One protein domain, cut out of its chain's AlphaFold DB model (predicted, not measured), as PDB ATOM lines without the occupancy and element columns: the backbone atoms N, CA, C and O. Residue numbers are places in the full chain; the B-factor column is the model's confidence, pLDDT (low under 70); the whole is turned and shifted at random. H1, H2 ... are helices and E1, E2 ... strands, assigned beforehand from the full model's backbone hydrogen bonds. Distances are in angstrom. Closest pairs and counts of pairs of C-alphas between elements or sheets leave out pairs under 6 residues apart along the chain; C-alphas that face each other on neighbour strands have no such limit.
ATOM      1  N   PRO A 115     -42.088  26.608 -42.681       88.88
ATOM      2  CA  PRO A 115     -41.813  27.486 -43.805       88.88
ATOM      3  C   PRO A 115     -41.625  26.690 -45.111       88.88
ATOM      4  O   PRO A 115     -40.689  25.901 -45.221       88.88
ATOM      5  N   ASP A 116     -42.466  26.939 -46.116       92.75
ATOM      6  CA  ASP A 116     -42.420  26.400 -47.482       92.75
ATOM      7  C   ASP A 116     -41.013  26.226 -48.104       92.75
ATOM      8  O   ASP A 116     -40.759  25.245 -48.805       92.75
ATOM      9  N   ASP A 117     -40.103  27.183 -47.896       93.69
ATOM     10  CA  ASP A 117     -38.744  27.233 -48.456       93.69
ATOM     11  C   ASP A 117     -37.685  26.525 -47.588       93.69
ATOM     12  O   ASP A 117     -36.504  26.510 -47.940       93.69
ATOM     13  N   GLN A 118     -38.085  25.914 -46.471       89.38
ATOM     14  CA  GLN A 118     -37.200  25.224 -45.535       89.38
ATOM     15  C   GLN A 118     -36.883  23.790 -45.989       89.38
ATOM     16  O   GLN A 118     -37.763  22.994 -46.319       89.38
ATOM     17  N   ILE A 119     -35.604  23.417 -45.942       87.31
ATOM     18  CA  ILE A 119     -35.146  22.035 -46.125       87.31
ATOM     19  C   ILE A 119     -35.233  21.298 -44.782       87.31
ATOM     20  O   ILE A 119     -34.732  21.804 -43.772       87.31
ATOM     21  N   GLY A 120     -35.804  20.092 -44.790       76.12
ATOM     22  CA  GLY A 120     -35.869  19.211 -43.618       76.12
ATOM     23  C   GLY A 120     -34.508  18.641 -43.207       76.12
ATOM     24  O   GLY A 120     -33.612  18.473 -44.039       76.12
ATOM     25  N   ALA A 121     -34.329  18.324 -41.921       65.38
ATOM     26  CA  ALA A 121     -33.095  17.714 -41.423       65.38
ATOM     27  C   ALA A 121     -33.055  16.189 -41.672       65.38
ATOM     28  O   ALA A 121     -34.057  15.494 -41.538       65.38
ATOM     29  N   SER A 122     -31.875  15.633 -41.981       53.22
ATOM     30  CA  SER A 122     -31.718  14.177 -42.149       53.22
ATOM     31  C   SER A 122     -31.836  13.434 -40.812       53.22
ATOM     32  O   SER A 122     -31.119  13.739 -39.855       53.22
ATOM     33  N   ALA A 123     -32.687  12.403 -40.773       43.53
ATOM     34  CA  ALA A 123     -32.982  11.585 -39.591       43.53
ATOM     35  C   ALA A 123     -31.757  10.904 -38.942       43.53
ATOM     36  O   ALA A 123     -31.820  10.513 -37.779       43.53
ATOM     37  N   THR A 124     -30.636  10.761 -39.658       39.44
ATOM     38  CA  THR A 124     -29.417  10.101 -39.152       39.44
ATOM     39  C   THR A 124     -28.435  11.039 -38.450       39.44
ATOM     40  O   THR A 124     -27.503  10.554 -37.817       39.44
ATOM     41  N   ASN A 125     -28.646  12.359 -38.510       40.53
ATOM     42  CA  ASN A 125     -27.745  13.365 -37.936       40.53
ATOM     43  C   ASN A 125     -28.396  14.195 -36.823       40.53
ATOM     44  O   ASN A 125     -28.059  15.366 -36.678       40.53
ATOM     45  N   GLY A 126     -29.317  13.606 -36.046       41.22
ATOM     46  CA  GLY A 126     -29.793  14.181 -34.780       41.22
ATOM     47  C   GLY A 126     -30.055  15.687 -34.846       41.22
ATOM     48  O   GLY A 126     -29.526  16.428 -34.019       41.22
ATOM     49  N   GLY A 127     -30.788  16.134 -35.874       36.28
ATOM     50  CA  GLY A 127     -31.107  17.545 -36.064       36.28
ATOM     51  C   GLY A 127     -31.669  18.125 -34.769       36.28
ATOM     52  O   GLY A 127     -32.591  17.565 -34.174       36.28
ATOM     53  N   ILE A 128     -31.062  19.213 -34.304       37.34
ATOM     54  CA  ILE A 128     -31.424  19.882 -33.056       37.34
ATOM     55  C   ILE A 128     -32.877  20.357 -33.211       37.34
ATOM     56  O   ILE A 128     -33.123  21.237 -34.017       37.34
ATOM     57  N   ALA A 129     -33.823  19.762 -32.476       42.44
ATOM     58  CA  ALA A 129     -35.263  20.088 -32.440       42.44
ATOM     59  C   ALA A 129     -36.232  19.433 -33.461       42.44
ATOM     60  O   ALA A 129     -37.395  19.819 -33.509       42.44
ATOM     61  N   GLY A 130     -35.842  18.375 -34.181       47.25
ATOM     62  CA  GLY A 130     -36.823  17.386 -34.675       47.25
ATOM     63  C   GLY A 130     -37.679  17.725 -35.912       47.25
ATOM     64  O   GLY A 130     -38.576  16.945 -36.215       47.25
ATOM     65  N   GLN A 131     -37.409  18.799 -36.668       54.69
ATOM     66  CA  GLN A 131     -38.005  18.993 -38.006       54.69
ATOM     67  C   GLN A 131     -37.300  18.102 -39.044       54.69
ATOM     68  O   GLN A 131     -36.195  18.401 -39.501       54.69
ATOM     69  N   LEU A 132     -37.931  16.985 -39.407       58.44
ATOM     70  CA  LEU A 132     -37.359  15.970 -40.302       58.44
ATOM     71  C   LEU A 132     -37.759  16.152 -41.778       58.44
ATOM     72  O   LEU A 132     -37.262  15.420 -42.631       58.44
ATOM     73  N   GLN A 133     -38.663  17.087 -42.092       73.19
ATOM     74  CA  GLN A 133     -39.359  17.155 -43.383       73.19
ATOM     75  C   GLN A 133     -39.186  18.505 -44.091       73.19
ATOM     76  O   GLN A 133     -38.901  19.522 -43.461       73.19
ATOM     77  N   ASN A 134     -39.335  18.496 -45.417       87.81
ATOM     78  CA  ASN A 134     -39.249  19.704 -46.239       87.81
ATOM     79  C   ASN A 134     -40.538  20.539 -46.144       87.81
ATOM     80  O   ASN A 134     -41.631  19.977 -46.047       87.81
ATOM     81  N   GLY A 135     -40.407  21.861 -46.257       90.81
ATOM     82  CA  GLY A 135     -41.537  22.748 -46.534       90.81
ATOM     83  C   GLY A 135     -42.137  22.507 -47.925       90.81
ATOM     84  O   GLY A 135     -41.529  21.848 -48.780       90.81
ATOM     85  N   PHE A 136     -43.335  23.038 -48.160       93.75
ATOM     86  CA  PHE A 136     -44.168  22.776 -49.329       93.75
ATOM     87  C   PHE A 136     -43.472  23.100 -50.658       93.75
ATOM     88  O   PHE A 136     -43.431  22.253 -51.557       93.75
ATOM     89  N   ILE A 137     -42.864  24.290 -50.788       95.88
ATOM     90  CA  ILE A 137     -42.125  24.713 -51.996       95.88
ATOM     91  C   ILE A 137     -40.947  23.784 -52.278       95.88
ATOM     92  O   ILE A 137     -40.782  23.326 -53.416       95.88
ATOM     93  N   VAL A 138     -40.160  23.443 -51.256       95.12
ATOM     94  CA  VAL A 138     -39.037  22.504 -51.404       95.12
ATOM     95  C   VAL A 138     -39.541  21.123 -51.832       95.12
ATOM     96  O   VAL A 138     -38.998  20.526 -52.767       95.12
ATOM     97  N   GLY A 139     -40.589  20.626 -51.173       93.69
ATOM     98  CA  GLY A 139     -41.192  19.318 -51.413       93.69
ATOM     99  C   GLY A 139     -41.722  19.151 -52.835       93.69
ATOM    100  O   GLY A 139     -41.303  18.236 -53.546       93.69
ATOM    101  N   ILE A 140     -42.585  20.062 -53.291       95.25
ATOM    102  CA  ILE A 140     -43.145  20.045 -54.652       95.25
ATOM    103  C   ILE A 140     -42.044  20.191 -55.705       95.25
ATOM    104  O   ILE A 140     -42.045  19.448 -56.690       95.25
ATOM    105  N   THR A 141     -41.079  21.094 -55.491       94.25
ATOM    106  CA  THR A 141     -39.986  21.316 -56.449       94.25
ATOM    107  C   THR A 141     -39.146  20.058 -56.642       94.25
ATOM    108  O   THR A 141     -38.888  19.669 -57.782       94.25
ATOM    109  N   LYS A 142     -38.754  19.386 -55.550       92.81
ATOM    110  CA  LYS A 142     -38.008  18.120 -55.617       92.81
ATOM    111  C   LYS A 142     -38.848  17.005 -56.226       92.81
ATOM    112  O   LYS A 142     -38.394  16.316 -57.136       92.81
ATOM    113  N   LYS A 143     -40.099  16.858 -55.781       93.12
ATOM    114  CA  LYS A 143     -41.004  15.811 -56.266       93.12
ATOM    115  C   LYS A 143     -41.208  15.892 -57.776       93.12
ATOM    116  O   LYS A 143     -41.082  14.875 -58.448       93.12
ATOM    117  N   ARG A 144     -41.429  17.094 -58.321       94.19
ATOM    118  CA  ARG A 144     -41.632  17.332 -59.762       94.19
ATOM    119  C   ARG A 144     -40.469  16.819 -60.629       94.19
ATOM    120  O   ARG A 144     -40.674  16.536 -61.804       94.19
ATOM    121  N   GLN A 145     -39.267  16.672 -60.066       91.44
ATOM    122  CA  GLN A 145     -38.091  16.157 -60.777       91.44
ATOM    123  C   GLN A 145     -38.049  14.621 -60.867       91.44
ATOM    124  O   GLN A 145     -37.301  14.088 -61.682       91.44
ATOM    125  N   CYS A 146     -38.827  13.905 -60.049       92.44
ATOM    126  CA  CYS A 146     -38.731  12.448 -59.912       92.44
ATOM    127  C   CYS A 146     -40.069  11.711 -60.099       92.44
ATOM    128  O   CYS A 146     -40.074  10.568 -60.557       92.44
ATOM    129  N   LEU A 147     -41.197  12.327 -59.729       91.88
ATOM    130  CA  LEU A 147     -42.523  11.711 -59.678       91.88
ATOM    131  C   LEU A 147     -43.627  12.737 -59.999       91.88
ATOM    132  O   LEU A 147     -43.469  13.927 -59.719       91.88
ATOM    133  N   PRO A 148     -44.785  12.295 -60.526       94.19
ATOM    134  CA  PRO A 148     -45.952  13.161 -60.675       94.19
ATOM    135  C   PRO A 148     -46.396  13.770 -59.339       94.19
ATOM    136  O   PRO A 148     -46.313  13.124 -58.289       94.19
ATOM    137  N   LEU A 149     -46.895  15.006 -59.387       95.81
ATOM    138  CA  LEU A 149     -47.502  15.671 -58.233       95.81
ATOM    139  C   LEU A 149     -48.867  15.049 -57.901       95.81
ATOM    140  O   LEU A 149     -49.516  14.447 -58.758       95.81
ATOM    141  N   TYR A 150     -49.291  15.173 -56.643       95.50
ATOM    142  CA  TYR A 150     -50.565  14.616 -56.191       95.50
ATOM    143  C   TYR A 150     -51.739  15.498 -56.607       95.50
ATOM    144  O   TYR A 150     -51.666  16.723 -56.523       95.50
ATOM    145  N   SER A 151     -52.837  14.867 -57.026       95.81
ATOM    146  CA  SER A 151     -54.073  15.587 -57.319       95.81
ATOM    147  C   SER A 151     -54.713  16.116 -56.031       95.81
ATOM    148  O   SER A 151     -54.564  15.527 -54.958       95.81
ATOM    149  N   ASN A 152     -55.483  17.202 -56.137       96.44
ATOM    150  CA  ASN A 152     -56.251  17.720 -55.003       96.44
ATOM    151  C   ASN A 152     -57.174  16.654 -54.392       96.44
ATOM    152  O   ASN A 152     -57.292  16.592 -53.169       96.44
ATOM    153  N   ASP A 153     -57.777  15.795 -55.217       95.94
ATOM    154  CA  ASP A 153     -58.689  14.742 -54.764       95.94
ATOM    155  C   ASP A 153     -57.964  13.635 -53.988       95.94
ATOM    156  O   ASP A 153     -58.468  13.174 -52.961       95.94
ATOM    157  N   ASP A 154     -56.765  13.229 -54.421       95.81
ATOM    158  CA  ASP A 154     -55.952  12.248 -53.689       95.81
ATOM    159  C   ASP A 154     -55.583  12.757 -52.297       95.81
ATOM    160  O   ASP A 154     -55.643  12.016 -51.312       95.81
ATOM    161  N   LEU A 155     -55.212  14.035 -52.218       96.00
ATOM    162  CA  LEU A 155     -54.867  14.690 -50.964       96.00
ATOM    163  C   LEU A 155     -56.093  14.847 -50.068       96.00
ATOM    164  O   LEU A 155     -56.031  14.509 -48.887       96.00
ATOM    165  N   PHE A 156     -57.225  15.280 -50.633       95.50
ATOM    166  CA  PHE A 156     -58.449  15.538 -49.875       95.50
ATOM    167  C   PHE A 156     -59.010  14.252 -49.269       95.50
ATOM    168  O   PHE A 156     -59.513  14.238 -48.148       95.50
ATOM    169  N   ASN A 157     -58.862  13.136 -49.980       95.31
ATOM    170  CA  ASN A 157     -59.295  11.820 -49.521       95.31
ATOM    171  C   ASN A 157     -58.228  11.068 -48.707       95.31
ATOM    172  O   ASN A 157     -58.431   9.901 -48.368       95.31
ATOM    173  N   PHE A 158     -57.098  11.710 -48.382       93.19
ATOM    174  CA  PHE A 158     -55.959  11.100 -47.693       93.19
ATOM    175  C   PHE A 158     -55.545   9.745 -48.286       93.19
ATOM    176  O   PHE A 158     -55.351   8.757 -47.552       93.19
ATOM    177  N   ASN A 159     -55.436   9.698 -49.616       94.75
ATOM    178  CA  ASN A 159     -55.031   8.511 -50.351       94.75
ATOM    179  C   ASN A 159     -53.709   7.973 -49.756       94.75
ATOM    180  O   ASN A 159     -52.726   8.717 -49.688       94.75
ATOM    181  N   PRO A 160     -53.634   6.697 -49.324       91.88
ATOM    182  CA  PRO A 160     -52.416   6.121 -48.747       91.88
ATOM    183  C   PRO A 160     -51.195   6.152 -49.678       91.88
ATOM    184  O   PRO A 160     -50.057   6.017 -49.218       91.88
ATOM    185  N   ALA A 161     -51.405   6.306 -50.989       92.50
ATOM    186  CA  ALA A 161     -50.333   6.530 -51.952       92.50
ATOM    187  C   ALA A 161     -49.711   7.932 -51.819       92.50
ATOM    188  O   ALA A 161     -48.513   8.075 -52.065       92.50
ATOM    189  N   ALA A 162     -50.495   8.925 -51.389       93.31
ATOM    190  CA  ALA A 162     -50.087  10.320 -51.303       93.31
ATOM    191  C   ALA A 162     -49.361  10.676 -50.003       93.31
ATOM    192  O   ALA A 162     -48.389  11.425 -50.030       93.31
ATOM    193  N   GLY A 163     -49.786  10.112 -48.872       91.19
ATOM    194  CA  GLY A 163     -49.205  10.445 -47.574       91.19
ATOM    195  C   GLY A 163     -49.525   9.447 -46.470       91.19
ATOM    196  O   GLY A 163     -50.235   8.458 -46.679       91.19
ATOM    197  N   MET A 164     -48.957   9.682 -45.290       88.50
ATOM    198  CA  MET A 164     -49.194   8.875 -44.091       88.50
ATOM    199  C   MET A 164     -48.803   9.617 -42.814       88.50
ATOM    200  O   MET A 164     -47.948  10.497 -42.837       88.50
ATOM    201  N   PHE A 165     -49.393   9.193 -41.694       82.62
ATOM    202  CA  PHE A 165     -48.940   9.582 -40.362       82.62
ATOM    203  C   PHE A 165     -47.563   8.990 -40.053       82.62
ATOM    204  O   PHE A 165     -47.303   7.826 -40.384       82.62
ATOM    205  N   LYS A 166     -46.701   9.772 -39.401       77.81
ATOM    206  CA  LYS A 166     -45.387   9.327 -38.910       77.81
ATOM    207  C   LYS A 166     -45.376   9.258 -37.376       77.81
ATOM    208  O   LYS A 166     -46.417   9.344 -36.727       77.81
ATOM    209  N   LEU A 167     -44.205   8.976 -36.798       70.75
ATOM    210  CA  LEU A 167     -44.030   8.712 -35.360       70.75
ATOM    211  C   LEU A 167     -44.257   9.947 -34.474       70.75
ATOM    212  O   LEU A 167     -44.606   9.798 -33.309       70.75
ATOM    213  N   ASP A 168     -44.076  11.138 -35.034       66.56
ATOM    214  CA  ASP A 168     -44.398  12.455 -34.460       66.56
ATOM    215  C   ASP A 168     -45.903  12.784 -34.505       66.56
ATOM    216  O   ASP A 168     -46.320  13.828 -34.012       66.56
ATOM    217  N   PHE A 169     -46.718  11.859 -35.021       72.19
ATOM    218  CA  PHE A 169     -48.167  11.947 -35.199       72.19
ATOM    219  C   PHE A 169     -48.646  12.875 -36.308       72.19
ATOM    220  O   PHE A 169     -49.841  12.873 -36.564       72.19
ATOM    221  N   ASP A 170     -47.774  13.569 -37.027       77.75
ATOM    222  CA  ASP A 170     -48.197  14.439 -38.121       77.75
ATOM    223  C   ASP A 170     -48.358  13.660 -39.437       77.75
ATOM    224  O   ASP A 170     -47.741  12.609 -39.662       77.75
ATOM    225  N   TYR A 171     -49.250  14.144 -40.308       84.00
ATOM    226  CA  TYR A 171     -49.470  13.569 -41.633       84.00
ATOM    227  C   TYR A 171     -48.575  14.256 -42.660       84.00
ATOM    228  O   TYR A 171     -48.666  15.468 -42.860       84.00
ATOM    229  N   TYR A 172     -47.766  13.467 -43.363       87.19
ATOM    230  CA  TYR A 172     -46.840  13.974 -44.374       87.19
ATOM    231  C   TYR A 172     -47.150  13.428 -45.756       87.19
ATOM    232  O   TYR A 172     -47.585  12.280 -45.913       87.19
ATOM    233  N   LEU A 173     -46.869  14.256 -46.756       92.81
ATOM    234  CA  LEU A 173     -46.891  13.887 -48.160       92.81
ATOM    235  C   LEU A 173     -45.589  13.188 -48.529       92.81
ATOM    236  O   LEU A 173     -44.509  13.583 -48.093       92.81
ATOM    237  N   LYS A 174     -45.688  12.133 -49.339       92.00
ATOM    238  CA  LYS A 174     -44.512  11.356 -49.735       92.00
ATOM    239  C   LYS A 174     -43.678  12.109 -50.767       92.00
ATOM    240  O   LYS A 174     -44.212  12.513 -51.807       92.00
ATOM    241  N   GLY A 175     -42.377  12.226 -50.519       90.31
ATOM    242  CA  GLY A 175     -41.392  12.758 -51.466       90.31
ATOM    243  C   GLY A 175     -40.980  11.748 -52.542       90.31
ATOM    244  O   GLY A 175     -41.704  10.788 -52.823       90.31
ATOM    245  N   CYS A 176     -39.796  11.928 -53.141       88.88
ATOM    246  CA  CYS A 176     -39.181  10.887 -53.984       88.88
ATOM    247  C   CYS A 176     -38.729   9.676 -53.150       88.88
ATOM    248  O   CYS A 176     -38.641   8.555 -53.649       88.88
ATOM    249  N   ASN A 177     -38.427   9.909 -51.873       86.25
ATOM    250  CA  ASN A 177     -38.068   8.924 -50.861       86.25
ATOM    251  C   ASN A 177     -38.491   9.448 -49.477       86.25
ATOM    252  O   ASN A 177     -38.926  10.590 -49.348       86.25
ATOM    253  N   ILE A 178     -38.338   8.619 -48.441       78.69
ATOM    254  CA  ILE A 178     -38.787   8.935 -47.075       78.69
ATOM    255  C   ILE A 178     -38.078  10.145 -46.443       78.69
ATOM    256  O   ILE A 178     -38.607  10.713 -45.494       78.69
ATOM    257  N   GLN A 179     -36.885  10.516 -46.920       78.50
ATOM    258  CA  GLN A 179     -36.131  11.683 -46.450       78.50
ATOM    259  C   GLN A 179     -36.563  12.979 -47.149       78.50
ATOM    260  O   GLN A 179     -36.150  14.067 -46.758       78.50
ATOM    261  N   GLU A 180     -37.371  12.868 -48.202       85.81
ATOM    262  CA  GLU A 180     -37.886  13.996 -48.973       85.81
ATOM    263  C   GLU A 180     -39.385  14.206 -48.788       85.81
ATOM    264  O   GLU A 180     -39.978  15.025 -49.492       85.81
ATOM    265  N   ASP A 181     -39.988  13.492 -47.837       89.25
ATOM    266  CA  ASP A 181     -41.342  13.765 -47.378       89.25
ATOM    267  C   ASP A 181     -41.467  15.242 -46.964       89.25
ATOM    268  O   ASP A 181     -40.508  15.886 -46.515       89.25
ATOM    269  N   TYR A 182     -42.655  15.789 -47.178       91.12
ATOM    270  CA  TYR A 182     -42.925  17.213 -47.037       91.12
ATOM    271  C   TYR A 182     -44.308  17.441 -46.429       91.12
ATOM    272  O   TYR A 182     -45.151  16.535 -46.403       91.12
ATOM    273  N   GLU A 183     -44.529  18.629 -45.876       87.81
ATOM    274  CA  GLU A 183     -45.847  19.007 -45.365       87.81
ATOM    275  C   GLU A 183     -46.839  19.329 -46.503       87.81
ATOM    276  O   GLU A 183     -46.472  19.340 -47.677       87.81
ATOM    277  N   GLY A 184     -48.130  19.445 -46.184       89.56
ATOM    278  CA  GLY A 184     -49.198  19.648 -47.173       89.56
ATOM    279  C   GLY A 184     -50.013  20.929 -46.986       89.56
ATOM    280  O   GLY A 184     -51.129  20.998 -47.494       89.56
ATOM    281  N   ASN A 185     -49.522  21.893 -46.218       88.31
ATOM    282  CA  ASN A 185     -50.158  23.150 -45.855       88.31
ATOM    283  C   ASN A 185     -49.318  24.354 -46.336       88.31
ATOM    284  O   ASN A 185     -48.479  24.842 -45.586       88.31
TER     285      ASN A 185
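AT A GLANCE: This is residues 115 to 185 of the 1026 residues of an uncharacterized protein of Chryseobacterium sp. PMSZPI (UniProt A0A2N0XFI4). This is a small body with little regular structure: the short hairpin E1 and E2 and two short helices, H1 and H2, stand round a middle of loop from residues 174 to 185. H2 and the loop round Asn 125 lie at opposite ends of the longest axis. The printed part has 71 residues, 20 of them in named elements, in the order H1, H2, E1, E2; the class is mixed and the sheet antiparallel. It is compact, with a radius of gyration of the C-alphas of 11.7 A and spans of 35 by 26 by 20 A.

IN THESE COORDINATES: Find E1, residues 163 to 165, 7.3 A, and E2, residues 171 to 173, 7.0 A. H1, residues 136 to 144, runs 12.0 A from C-alpha 136 at (-44.168, 22.776, -49.329); H2, residues 152 to 156, ends at C-alpha 156 at (-58.449, 15.538, -49.875).

HOW THE PARTS SIT: In the hairpin, N 164 and O 172 are 3.0 A apart, within hydrogen-bond range. H1 is apart from H2, E1 and E2. The closest C-alphas of H2 and E1, Leu 155 and Gly 163, are 7.8 A apart. Each O i to N i+4 pair in H1 and H2 is within range.

THE WHOLE: C-alphas 125 and 153 are farthest apart, 35.3 A. The printed part has no cut and no long link between named elements. Look for pLDDT under 70 at residues 121 to 132 and 168.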